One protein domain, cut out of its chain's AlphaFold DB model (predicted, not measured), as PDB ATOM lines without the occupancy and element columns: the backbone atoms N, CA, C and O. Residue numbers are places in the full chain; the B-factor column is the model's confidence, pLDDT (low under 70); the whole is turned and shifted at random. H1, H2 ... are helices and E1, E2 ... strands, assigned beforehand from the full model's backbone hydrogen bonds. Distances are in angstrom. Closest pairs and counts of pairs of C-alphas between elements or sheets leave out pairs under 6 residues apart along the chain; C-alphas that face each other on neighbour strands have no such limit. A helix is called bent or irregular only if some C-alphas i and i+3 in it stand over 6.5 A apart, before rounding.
ATOM      1  N   LEU A   8     179.733 162.318 157.097       88.25
ATOM      2  CA  LEU A   8     179.963 161.262 158.084       88.25
ATOM      3  C   LEU A   8     181.141 161.645 158.955       88.25
ATOM      4  O   LEU A   8     182.193 162.002 158.429       88.25
ATOM      5  N   GLU A   9     180.976 161.484 160.259       90.50
ATOM      6  CA  GLU A   9     182.059 161.646 161.213       90.50
ATOM      7  C   GLU A   9     182.243 160.397 162.057       90.50
ATOM      8  O   GLU A   9     181.297 159.882 162.649       90.50
ATOM      9  N   ASP A  10     183.493 159.946 162.140       90.75
ATOM     10  CA  ASP A  10     183.880 158.861 163.034       90.75
ATOM     11  C   ASP A  10     183.994 159.391 164.467       90.75
ATOM     12  O   ASP A  10     184.705 160.376 164.742       90.75
ATOM     13  N   VAL A  11     183.294 158.716 165.377       90.12
ATOM     14  CA  VAL A  11     183.430 158.878 166.822       90.12
ATOM     15  C   VAL A  11     183.701 157.505 167.430       90.12
ATOM     16  O   VAL A  11     182.812 156.671 167.552       90.12
ATOM     17  N   GLU A  12     184.959 157.258 167.800       89.12
ATOM     18  CA  GLU A  12     185.408 155.989 168.395       89.12
ATOM     19  C   GLU A  12     185.079 154.731 167.558       89.12
ATOM     20  O   GLU A  12     184.839 153.656 168.113       89.12
ATOM     21  N   GLY A  13     185.113 154.825 166.224       86.06
ATOM     22  CA  GLY A  13     184.805 153.697 165.337       86.06
ATOM     23  C   GLY A  13     183.329 153.561 164.953       86.06
ATOM     24  O   GLY A  13     182.970 152.542 164.355       86.06
ATOM     25  N   VAL A  14     182.485 154.532 165.321       89.69
ATOM     26  CA  VAL A  14     181.075 154.622 164.919       89.69
ATOM     27  C   VAL A  14     180.893 155.792 163.958       89.69
ATOM     28  O   VAL A  14     181.224 156.931 164.288       89.69
ATOM     29  N   ASP A  15     180.342 155.502 162.779       92.81
ATOM     30  CA  ASP A  15     180.032 156.502 161.758       92.81
ATOM     31  C   ASP A  15     178.718 157.218 162.106       92.81
ATOM     32  O   ASP A  15     177.648 156.609 162.096       92.81
ATOM     33  N   CYS A  16     178.791 158.520 162.374       90.81
ATOM     34  CA  CYS A  16     177.635 159.374 162.641       90.81
ATOM     35  C   CYS A  16     177.319 160.231 161.401       90.81
ATOM     36  O   CYS A  16     178.162 161.017 160.967       90.81
ATOM     37  N   GLU A  17     176.119 160.091 160.818       93.56
ATOM     38  CA  GLU A  17     175.655 160.951 159.711       93.56
ATOM     39  C   GLU A  17     175.168 162.297 160.248       93.56
ATOM     40  O   GLU A  17     174.148 162.364 160.930       93.56
ATOM     41  N   LEU A  18     175.897 163.362 159.921       93.62
ATOM     42  CA  LEU A  18     175.557 164.724 160.308       93.62
ATOM     43  C   LEU A  18     174.438 165.283 159.433       93.62
ATOM     44  O   LEU A  18     174.372 165.042 158.221       93.62
ATOM     45  N   THR A  19     173.590 166.093 160.054       92.38
ATOM     46  CA  THR A  19     172.446 166.725 159.400       92.38
ATOM     47  C   THR A  19     172.871 167.851 158.452       92.38
ATOM     48  O   THR A  19     172.261 168.021 157.389       92.38
ATOM     49  N   PHE A  20     173.915 168.606 158.806       92.00
ATOM     50  CA  PHE A  20     174.396 169.770 158.062       92.00
ATOM     51  C   PHE A  20     175.857 169.612 157.618       92.00
ATOM     52  O   PHE A  20     176.582 168.747 158.101       92.00
ATOM     53  N   GLU A  21     176.281 170.453 156.672       93.25
ATOM     54  CA  GLU A  21     177.666 170.504 156.196       93.25
ATOM     55  C   GLU A  21     178.549 171.224 157.225       93.25
ATOM     56  O   GLU A  21     178.353 172.426 157.435       93.25
ATOM     57  N   PRO A  22     179.503 170.536 157.877       93.69
ATOM     58  CA  PRO A  22     180.408 171.189 158.804       93.69
ATOM     59  C   PRO A  22     181.393 172.094 158.064       93.69
ATOM     60  O   PRO A  22     181.859 171.791 156.963       93.69
ATOM     61  N   VAL A  23     181.749 173.194 158.711       92.44
ATOM     62  CA  VAL A  23     182.851 174.057 158.296       92.44
ATOM     63  C   VAL A  23     184.172 173.323 158.506       92.44
ATOM     64  O   VAL A  23     184.467 172.875 159.608       92.44
ATOM     65  N   GLU A  24     184.995 173.226 157.462       89.25
ATOM     66  CA  GLU A  24     186.241 172.445 157.517       89.25
ATOM     67  C   GLU A  24     187.364 173.110 158.334       89.25
ATOM     68  O   GLU A  24     188.306 172.433 158.743       89.25
ATOM     69  N   TRP A  25     187.309 174.431 158.540       88.94
ATOM     70  CA  TRP A  25     188.369 175.190 159.220       88.94
ATOM     71  C   TRP A  25     188.093 175.486 160.699       88.94
ATOM     72  O   TRP A  25     188.980 176.015 161.365       88.94
ATOM     73  N   ILE A  26     186.909 175.138 161.216       89.88
ATOM     74  CA  ILE A  26     186.570 175.256 162.641       89.88
ATOM     75  C   ILE A  26     186.526 173.854 163.244       89.88
ATOM     76  O   ILE A  26     185.833 172.968 162.743       89.88
ATOM     77  N   ASP A  27     187.265 173.651 164.334       92.06
ATOM     78  CA  ASP A  27     187.365 172.344 164.979       92.06
ATOM     79  C   ASP A  27     186.013 171.876 165.540       92.06
ATOM     80  O   ASP A  27     185.331 172.587 166.279       92.06
ATOM     81  N   MET A  28     185.667 170.621 165.253       95.00
ATOM     82  CA  MET A  28     184.512 169.952 165.850       95.00
ATOM     83  C   MET A  28     184.818 169.481 167.277       95.00
ATOM     84  O   MET A  28     185.952 169.136 167.628       95.00
ATOM     85  N   HIS A  29     183.773 169.352 168.089       95.75
ATOM     86  CA  HIS A  29     183.843 168.696 169.390       95.75
ATOM     87  C   HIS A  29     183.115 167.359 169.364       95.75
ATOM     88  O   HIS A  29     182.021 167.236 168.823       95.75
ATOM     89  N   LYS A  30     183.753 166.339 169.941       95.81
ATOM     90  CA  LYS A  30     183.274 164.958 169.929       95.81
ATOM     91  C   LYS A  30     183.453 164.348 171.310       95.81
ATOM     92  O   LYS A  30     184.515 164.504 171.914       95.81
ATOM     93  N   ALA A  31     182.445 163.639 171.797       95.00
ATOM     94  CA  ALA A  31     182.548 162.850 173.018       95.00
ATOM     95  C   ALA A  31     181.638 161.628 172.962       95.00
ATOM     96  O   ALA A  31     180.584 161.642 172.330       95.00
ATOM     97  N   LYS A  32     182.038 160.594 173.696       93.94
ATOM     98  CA  LYS A  32     181.152 159.515 174.103       93.94
ATOM     99  C   LYS A  32     180.650 159.791 175.516       93.94
ATOM    100  O   LYS A  32     181.454 160.016 176.422       93.94
ATOM    101  N   VAL A  33     179.335 159.762 175.695       92.50
ATOM    102  CA  VAL A  33     178.666 159.906 176.990       92.50
ATOM    103  C   VAL A  33     177.820 158.655 177.193       92.50
ATOM    104  O   VAL A  33     176.768 158.503 176.578       92.50
ATOM    105  N   ASP A  34     178.333 157.731 178.007       88.38
ATOM    106  CA  ASP A  34     177.780 156.387 178.216       88.38
ATOM    107  C   ASP A  34     177.610 155.583 176.911       88.38
ATOM    108  O   ASP A  34     178.606 155.173 176.304       88.38
ATOM    109  N   ASP A  35     176.369 155.320 176.500       90.62
ATOM    110  CA  ASP A  35     175.985 154.598 175.284       90.62
ATOM    111  C   ASP A  35     175.688 155.527 174.095       90.62
ATOM    112  O   ASP A  35     175.336 155.047 173.020       90.62
ATOM    113  N   LYS A  36     175.861 156.844 174.262       93.50
ATOM    114  CA  LYS A  36     175.583 157.853 173.236       93.50
ATOM    115  C   LYS A  36     176.853 158.538 172.745       93.50
ATOM    116  O   LYS A  36     177.809 158.739 173.499       93.50
ATOM    117  N   TYR A  37     176.827 158.976 171.493       95.12
ATOM    118  CA  TYR A  37     177.864 159.825 170.907       95.12
ATOM    119  C   TYR A  37     177.336 161.239 170.722       95.12
ATOM    120  O   TYR A  37     176.181 161.417 170.354       95.12
ATOM    121  N   VAL A  38     178.170 162.242 170.978       95.88
ATOM    122  CA  VAL A  38     177.838 163.661 170.817       95.88
ATOM    123  C   VAL A  38     178.837 164.282 169.858       95.88
ATOM    124  O   VAL A  38     180.047 164.145 170.054       95.88
ATOM    125  N   VAL A  39     178.330 164.986 168.848       96.62
ATOM    126  CA  VAL A  39     179.127 165.726 167.871       96.62
ATOM    127  C   VAL A  39     178.599 167.152 167.789       96.62
ATOM    128  O   VAL A  39     177.428 167.360 167.489       96.62
ATOM    129  N   ALA A  40     179.458 168.133 168.047       96.69
ATOM    130  CA  ALA A  40     179.152 169.548 167.882       96.69
ATOM    131  C   ALA A  40     180.066 170.172 166.825       96.69
ATOM    132  O   ALA A  40     181.272 169.911 166.812       96.69
ATOM    133  N   TYR A  41     179.493 170.979 165.937       96.94
ATOM    134  CA  TYR A  41     180.191 171.599 164.817       96.94
ATOM    135  C   TYR A  41     179.555 172.910 164.361       96.94
ATOM    136  O   TYR A  41     178.371 173.161 164.593       96.94
ATOM    137  N   CYS A  42     180.360 173.741 163.699       95.88
ATOM    138  CA  CYS A  42     179.879 174.953 163.045       95.88
ATOM    139  C   CYS A  42     179.447 174.653 161.609       95.88
ATOM    140  O   CYS A  42     180.064 173.838 160.922       95.88
ATOM    141  N   VAL A  43     178.412 175.350 161.152       94.81
ATOM    142  CA  VAL A  43     177.897 175.312 159.782       94.81
ATOM    143  C   VAL A  43     177.990 176.708 159.200       94.81
ATOM    144  O   VAL A  43     177.596 177.673 159.851       94.81
ATOM    145  N   GLN A  44     178.488 176.810 157.972       93.50
ATOM    146  CA  GLN A  44     178.562 178.076 157.260       93.50
ATOM    147  C   GLN A  44     177.149 178.560 156.933       93.50
ATOM    148  O   GLN A  44     176.445 177.922 156.143       93.50
ATOM    149  N   ASP A  45     176.746 179.698 157.494       90.75
ATOM    150  CA  ASP A  45     175.494 180.333 157.113       90.75
ATOM    151  C   ASP A  45     175.732 181.180 155.859       90.75
ATOM    152  O   ASP A  45     176.469 182.163 155.874       90.75
ATOM    153  N   ASN A  46     175.154 180.745 154.742       83.88
ATOM    154  CA  ASN A  46     175.196 181.461 153.463       83.88
ATOM    155  C   ASN A  46     173.834 182.080 153.106       83.88
ATOM    156  O   ASN A  46     173.698 182.665 152.032       83.88
ATOM    157  N   ASP A  47     172.822 181.889 153.954       82.62
ATOM    158  CA  ASP A  47     171.457 182.403 153.789       82.62
ATOM    159  C   ASP A  47     171.052 183.153 155.063       82.62
ATOM    160  O   ASP A  47     169.928 183.046 155.566       82.62
ATOM    161  N   TYR A  48     172.024 183.882 155.615       73.81
ATOM    162  CA  TYR A  48     171.808 184.709 156.779       73.81
ATOM    163  C   TYR A  48     170.840 185.845 156.424       73.81
ATOM    164  O   TYR A  48     170.710 186.259 155.268       73.81
ATOM    165  N   ARG A  49     170.091 186.303 157.431       68.94
ATOM    166  CA  ARG A  49     169.035 187.318 157.277       68.94
ATOM    167  C   ARG A  49     169.616 188.682 156.890       68.94
ATOM    168  O   ARG A  49     170.807 188.816 156.646       68.94
ATOM    169  N   VAL A 257     179.747 184.124 159.030       93.69
ATOM    170  CA  VAL A 257     178.489 183.914 159.764       93.69
ATOM    171  C   VAL A 257     178.199 182.419 159.876       93.69
ATOM    172  O   VAL A 257     178.256 181.690 158.886       93.69
ATOM    173  N   PHE A 258     177.868 181.953 161.075       93.88
ATOM    174  CA  PHE A 258     177.793 180.536 161.399       93.88
ATOM    175  C   PHE A 258     176.517 180.156 162.148       93.88
ATOM    176  O   PHE A 258     175.919 180.942 162.891       93.88
ATOM    177  N   GLY A 259     176.136 178.890 161.991       94.31
ATOM    178  CA  GLY A 259     175.278 178.170 162.922       94.31
ATOM    179  C   GLY A 259     176.086 177.202 163.776       94.31
ATOM    180  O   GLY A 259     176.942 176.488 163.259       94.31
ATOM    181  N   CYS A 260     175.798 177.150 165.073       96.00
ATOM    182  CA  CYS A 260     176.297 176.110 165.964       96.00
ATOM    183  C   CYS A 260     175.288 174.962 165.996       96.00
ATOM    184  O   CYS A 260     174.112 175.183 166.293       96.00
ATOM    185  N   VAL A 261     175.745 173.743 165.713       96.38
ATOM    186  CA  VAL A 261     174.924 172.529 165.738       96.38
ATOM    187  C   VAL A 261     175.538 171.533 166.711       96.38
ATOM    188  O   VAL A 261     176.746 171.311 166.701       96.38
ATOM    189  N   VAL A 262     174.704 170.907 167.538       96.75
ATOM    190  CA  VAL A 262     175.073 169.752 168.359       96.75
ATOM    191  C   VAL A 262     174.083 168.625 168.119       96.75
ATOM    192  O   VAL A 262     172.878 168.789 168.282       96.75
ATOM    193  N   GLU A 263     174.597 167.467 167.734       96.75
ATOM    194  CA  GLU A 263     173.817 166.261 167.470       96.75
ATOM    195  C   GLU A 263     174.275 165.148 168.402       96.75
ATOM    196  O   GLU A 263     175.459 165.053 168.745       96.75
ATOM    197  N   TRP A 264     173.342 164.292 168.812       95.38
ATOM    198  CA  TRP A 264     173.685 163.083 169.544       95.38
ATOM    199  C   TRP A 264     173.030 161.842 168.954       95.38
ATOM    200  O   TRP A 264     171.921 161.867 168.416       95.38
ATOM    201  N   PHE A 265     173.761 160.745 169.070       95.00
ATOM    202  CA  PHE A 265     173.528 159.489 168.375       95.00
ATOM    203  C   PHE A 265     173.496 158.340 169.380       95.00
ATOM    204  O   PHE A 265     174.079 158.441 170.462       95.00
ATOM    205  N   ASP A 266     172.802 157.263 169.028       93.12
ATOM    206  CA  ASP A 266     172.800 156.021 169.800       93.12
ATOM    207  C   ASP A 266     174.084 155.200 169.586       93.12
ATOM    208  O   ASP A 266     174.999 155.613 168.870       93.12
ATOM    209  N   GLU A 267     174.159 154.028 170.222       92.69
ATOM    210  CA  GLU A 267     175.333 153.149 170.177       92.69
ATOM    211  C   GLU A 267     175.707 152.671 168.761       92.69
ATOM    212  O   GLU A 267     176.871 152.339 168.521       92.69
ATOM    213  N   ASP A 268     174.744 152.681 167.832       89.94
ATOM    214  CA  ASP A 268     174.890 152.256 166.438       89.94
ATOM    215  C   ASP A 268     175.162 153.437 165.481       89.94
ATOM    216  O   ASP A 268     175.300 153.229 164.272       89.94
ATOM    217  N   GLY A 269     175.244 154.672 165.994       87.38
ATOM    218  CA  GLY A 269     175.442 155.883 165.187       87.38
ATOM    219  C   GLY A 269     174.153 156.432 164.569       87.38
ATOM    220  O   GLY A 269     174.200 157.290 163.685       87.38
ATOM    221  N   THR A 270     172.982 155.969 165.018       91.31
ATOM    222  CA  THR A 270     171.690 156.498 164.566       91.31
ATOM    223  C   THR A 270     171.390 157.803 165.293       91.31
ATOM    224  O   THR A 270     171.453 157.868 166.520       91.31
ATOM    225  N   SER A 271     171.030 158.847 164.542       91.44
ATOM    226  CA  SER A 271     170.653 160.146 165.113       91.44
ATOM    227  C   SER A 271     169.474 159.994 166.079       91.44
ATOM    228  O   SER A 271     168.427 159.449 165.714       91.44
ATOM    229  N   ILE A 272     169.660 160.466 167.314       92.94
ATOM    230  CA  ILE A 272     168.611 160.527 168.334       92.94
ATOM    231  C   ILE A 272     167.885 161.864 168.209       92.94
ATOM    232  O   ILE A 272     166.663 161.879 168.056       92.94
ATOM    233  N   ASP A 273     168.629 162.967 168.318       92.12
ATOM    234  CA  ASP A 273     168.104 164.333 168.302       92.12
ATOM    235  C   ASP A 273     169.252 165.353 168.117       92.12
ATOM    236  O   ASP A 273     170.435 164.987 168.147       92.12
ATOM    237  N   HIS A 274     168.908 166.622 167.895       92.94
ATOM    238  CA  HIS A 274     169.866 167.712 167.715       92.94
ATOM    239  C   HIS A 274     169.355 169.041 168.276       92.94
ATOM    240  O   HIS A 274     168.154 169.275 168.387       92.94
ATOM    241  N   ASP A 275     170.290 169.938 168.577       94.06
ATOM    242  CA  ASP A 275     170.023 171.346 168.854       94.06
ATOM    243  C   ASP A 275     170.858 172.215 167.908       94.06
ATOM    244  O   ASP A 275     171.979 171.856 167.537       94.06
ATOM    245  N   SER A 276     170.303 173.345 167.483       93.50
ATOM    246  CA  SER A 276     171.010 174.273 166.605       93.50
ATOM    247  C   SER A 276     170.579 175.711 166.843       93.50
ATOM    248  O   SER A 276     169.392 176.001 167.003       93.50
ATOM    249  N   CYS A 277     171.548 176.618 166.807       92.88
ATOM    250  CA  CYS A 277     171.317 178.054 166.830       92.88
ATOM    251  C   CYS A 277     172.133 178.717 165.722       92.88
ATOM    252  O   CYS A 277     173.245 178.287 165.424       92.88
ATOM    253  N   TRP A 278     171.576 179.759 165.117       91.31
ATOM    254  CA  TRP A 278     172.128 180.438 163.945       91.31
ATOM    255  C   TRP A 278     172.375 181.913 164.251       91.31
ATOM    256  O   TRP A 278     171.713 182.472 165.125       91.31
ATOM    257  N   GLY A 279     173.282 182.539 163.497       88.06
ATOM    258  CA  GLY A 279     173.583 183.969 163.612       88.06
ATOM    259  C   GLY A 279     174.822 184.294 164.447       88.06
ATOM    260  O   GLY A 279     174.922 185.398 164.972       88.06
ATOM    261  N   PHE A 280     175.765 183.359 164.583       90.88
ATOM    262  CA  PHE A 280     177.068 183.650 165.183       90.88
ATOM    263  C   PHE A 280     177.949 184.360 164.158       90.88
ATOM    264  O   PHE A 280     178.132 183.845 163.061       90.88
ATOM    265  N   ILE A 281     178.483 185.528 164.500       92.12
ATOM    266  CA  ILE A 281     179.348 186.320 163.618       92.12
ATOM    267  C   ILE A 281     180.774 186.221 164.151       92.12
ATOM    268  O   ILE A 281     180.992 186.412 165.349       92.12
ATOM    269  N   GLY A 282     181.727 185.924 163.274       91.69
ATOM    270  CA  GLY A 282     183.109 185.668 163.668       91.69
ATOM    271  C   GLY A 282     183.349 184.203 164.040       91.69
ATOM    272  O   GLY A 282     182.535 183.557 164.704       91.69
ATOM    273  N   ASP A 283     184.489 183.673 163.612       89.38
ATOM    274  CA  ASP A 283     184.911 182.291 163.852       89.38
ATOM    275  C   ASP A 283     185.258 182.046 165.325       89.38
ATOM    276  O   ASP A 283     184.794 181.062 165.902       89.38
ATOM    277  N   ASP A 284     185.983 182.973 165.957       88.94
ATOM    278  CA  ASP A 284     186.327 182.907 167.383       88.94
ATOM    279  C   ASP A 284     185.064 182.813 168.260       88.94
ATOM    280  O   ASP A 284     184.948 181.935 169.122       88.94
ATOM    281  N   HIS A 285     184.071 183.672 168.002       87.44
ATOM    282  CA  HIS A 285     182.808 183.680 168.744       87.44
ATOM    283  C   HIS A 285     181.996 182.401 168.523       87.44
ATOM    284  O   HIS A 285     181.484 181.825 169.488       87.44
ATOM    285  N   ALA A 286     181.898 181.927 167.277       91.06
ATOM    286  CA  ALA A 286     181.214 180.676 166.965       91.06
ATOM    287  C   ALA A 286     181.890 179.479 167.658       91.06
ATOM    288  O   ALA A 286     181.209 178.640 168.246       91.06
ATOM    289  N   GLN A 287     183.224 179.424 167.663       90.94
ATOM    290  CA  GLN A 287     183.979 178.344 168.295       90.94
ATOM    291  C   GLN A 287     183.813 178.329 169.824       90.94
ATOM    292  O   GLN A 287     183.616 177.263 170.420       90.94
ATOM    293  N   GLU A 288     183.868 179.493 170.476       92.50
ATOM    294  CA  GLU A 288     183.655 179.605 171.924       92.50
ATOM    295  C   GLU A 288     182.232 179.196 172.332       92.50
ATOM    296  O   GLU A 288     182.052 178.426 173.292       92.50
ATOM    297  N   ALA A 289     181.223 179.660 171.590       93.31
ATOM    298  CA  ALA A 289     179.825 179.325 171.833       93.31
ATOM    299  C   ALA A 289     179.558 177.833 171.603       93.31
ATOM    300  O   ALA A 289     178.971 177.175 172.467       93.31
ATOM    301  N   LEU A 290     180.065 177.261 170.502       95.56
ATOM    302  CA  LEU A 290     179.895 175.846 170.162       95.56
ATOM    303  C   LEU A 290     180.288 174.932 171.324       95.56
ATOM    304  O   LEU A 290     179.601 173.956 171.634       95.56
ATOM    305  N   LYS A 291     181.390 175.257 171.998       93.88
ATOM    306  CA  LYS A 291     181.838 174.484 173.148       93.88
ATOM    307  C   LYS A 291     181.002 174.751 174.394       93.88
ATOM    308  O   LYS A 291     180.498 173.813 175.013       93.88
ATOM    309  N   SER A 292     180.915 176.018 174.787       94.50
ATOM    310  CA  SER A 292     180.435 176.405 176.115       94.50
ATOM    311  C   SER A 292     178.911 176.385 176.249       94.50
ATOM    312  O   SER A 292     178.403 176.086 177.332       94.50
ATOM    313  N   GLU A 293     178.186 176.651 175.163       94.12
ATOM    314  CA  GLU A 293     176.724 176.765 175.149       94.12
ATOM    315  C   GLU A 293     176.035 175.526 174.563       94.12
ATOM    316  O   GLU A 293     174.918 175.206 174.969       94.12
ATOM    317  N   PHE A 294     176.710 174.782 173.677       94.12
ATOM    318  CA  PHE A 294     176.139 173.602 173.016       94.12
ATOM    319  C   PHE A 294     176.773 172.300 173.510       94.12
ATOM    320  O   PHE A 294     176.103 171.481 174.140       94.12
ATOM    321  N   PHE A 295     178.071 172.099 173.276       95.75
ATOM    322  CA  PHE A 295     178.721 170.812 173.523       95.75
ATOM    323  C   PHE A 295     178.761 170.414 175.007       95.75
ATOM    324  O   PHE A 295     178.249 169.351 175.375       95.75
ATOM    325  N   ASP A 296     179.338 171.257 175.869       95.38
ATOM    326  CA  ASP A 296     179.496 170.953 177.296       95.38
ATOM    327  C   ASP A 296     178.129 170.791 178.005       95.38
ATOM    328  O   ASP A 296     177.957 169.821 178.759       95.38
ATOM    329  N   PRO A 297     177.115 171.655 177.760       94.81
ATOM    330  CA  PRO A 297     175.786 171.493 178.350       94.81
ATOM    331  C   PRO A 297     175.054 170.227 177.904       94.81
ATOM    332  O   PRO A 297     174.424 169.578 178.743       94.81
ATOM    333  N   VAL A 298     175.145 169.839 176.625       93.94
ATOM    334  CA  VAL A 298     174.530 168.597 176.128       93.94
ATOM    335  C   VAL A 298     175.205 167.376 176.737       93.94
ATOM    336  O   VAL A 298     174.510 166.504 177.260       93.94
ATOM    337  N   CYS A 299     176.541 167.329 176.752       93.94
ATOM    338  CA  CYS A 299     177.270 166.226 177.379       93.94
ATOM    339  C   CYS A 299     176.890 166.073 178.856       93.94
ATOM    340  O   CYS A 299     176.641 164.965 179.329       93.94
ATOM    341  N   LYS A 300     176.783 167.193 179.581       94.00
ATOM    342  CA  LYS A 300     176.348 167.196 180.980       94.00
ATOM    343  C   LYS A 300     174.910 166.697 181.139       94.00
ATOM    344  O   LYS A 300     174.660 165.851 181.989       94.00
ATOM    345  N   ARG A 301     173.976 167.196 180.322       92.75
ATOM    346  CA  ARG A 301     172.566 166.781 180.349       92.75
ATOM    347  C   ARG A 301     172.428 165.274 180.136       92.75
ATOM    348  O   ARG A 301     171.729 164.624 180.902       92.75
ATOM    349  N   LEU A 302     173.128 164.726 179.145       91.12
ATOM    350  CA  LEU A 302     173.093 163.294 178.842       91.12
ATOM    351  C   LEU A 302     173.701 162.444 179.968       91.12
ATOM    352  O   LEU A 302     173.148 161.395 180.282       91.12
ATOM    353  N   ALA A 303     174.772 162.915 180.613       90.69
ATOM    354  CA  ALA A 303     175.360 162.241 181.773       90.69
ATOM    355  C   ALA A 303     174.440 162.272 183.013       90.69
ATOM    356  O   ALA A 303     174.420 161.327 183.800       90.69
ATOM    357  N   ASP A 304     173.666 163.348 183.192       89.00
ATOM    358  CA  ASP A 304     172.732 163.512 184.315       89.00
ATOM    359  C   ASP A 304     171.407 162.732 184.113       89.00
ATOM    360  O   ASP A 304     170.698 162.455 185.083       89.00
ATOM    361  N   GLU A 305     171.060 162.357 182.875       78.44
ATOM    362  CA  GLU A 305     169.845 161.596 182.523       78.44
ATOM    363  C   GLU A 305     169.910 160.098 182.880       78.44
ATOM    364  O   GLU A 305     168.905 159.389 182.762       78.44
ATOM    365  N   VAL A 306     171.055 159.603 183.353       60.25
ATOM    366  CA  VAL A 306     171.227 158.199 183.744       60.25
ATOM    367  C   VAL A 306     170.380 157.878 184.989       60.25
ATOM    368  O   VAL A 306     170.581 158.476 186.052       60.25
TER     369      VAL A 306
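This is residues 8 to 49 and 257 to 306 of the 312 residues of an uncharacterized protein of Rhodoferax fermentans (UniProt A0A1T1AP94). A twisted sheet of four strands forms the core, with one long helix, bent but nearly straight, along one face and a small hairpin, E1 and E2, crossing part of the other. The printed part has 92 residues, with E1 to E6 followed by H1. The main sheet, in the order E3, E4, E5, E6, is antiparallel, and the class is mixed, helices and strands. The whole is compact, with a radius of gyration of the C-alphas of 12.7 A and spans of 37 by 25 by 20 A.

E1, residues 8 to 11, begins at C-alpha 8 (179.963, 161.262, 158.084), and E2 is residues 14 to 18. E3 is residues 29 to 33, E4 36 to 44, 25.9 A long, E5 257 to 265, 26.4 A, and E6 271 to 281, 27.6 A. H1, residues 283 to 304, was assigned as one helix by its hydrogen bonds but is bent, C-alphas 293 and 296 being 6.8 A apart. Its arms are H1a, residues 283 to 293, 15.0 A, and H1b, residues 296 to 304, 12.3 A, ending at C-alpha 304 (172.732, 163.512, 184.315).

E3 and E4 form a hairpin, with N 31 and O 38 3.0 A apart, within hydrogen-bond range. Likewise within range are N 41 and O 261 of E4 and E5, 2.9 A, and N 262 and O 275 of the hairpin E5 and E6, 2.9 A. The hairpin E1 and E2, with N 9 and O 16 at 2.9 A, makes a sandwich, two sheets face to face, with the main sheet, strands at 47 degrees. The closest C-alphas of E1 and E3 are those of Val 11 and Lys 30, 6.8 A. H1a and H1b are on the same face of the main sheet, in two layers, helix arms over a sheet, at heights of 7.7 A and 9.1 A. Cys 260 of E5 and Leu 290 of H1a have the closest C-alphas of that pair, 5.5 A. Every O i to N i+4 pair in H1a and H1b is within hydrogen-bond range.

The C-alphas farthest apart, of Arg 49 and Val 306, are 39.4 A apart. Residues 50 to 256 are not printed, and C-alphas 49 and 257 are 10.4 A apart across that cut. Of the links printed whole, none is long. Residues 49 and 306 have pLDDT under 70.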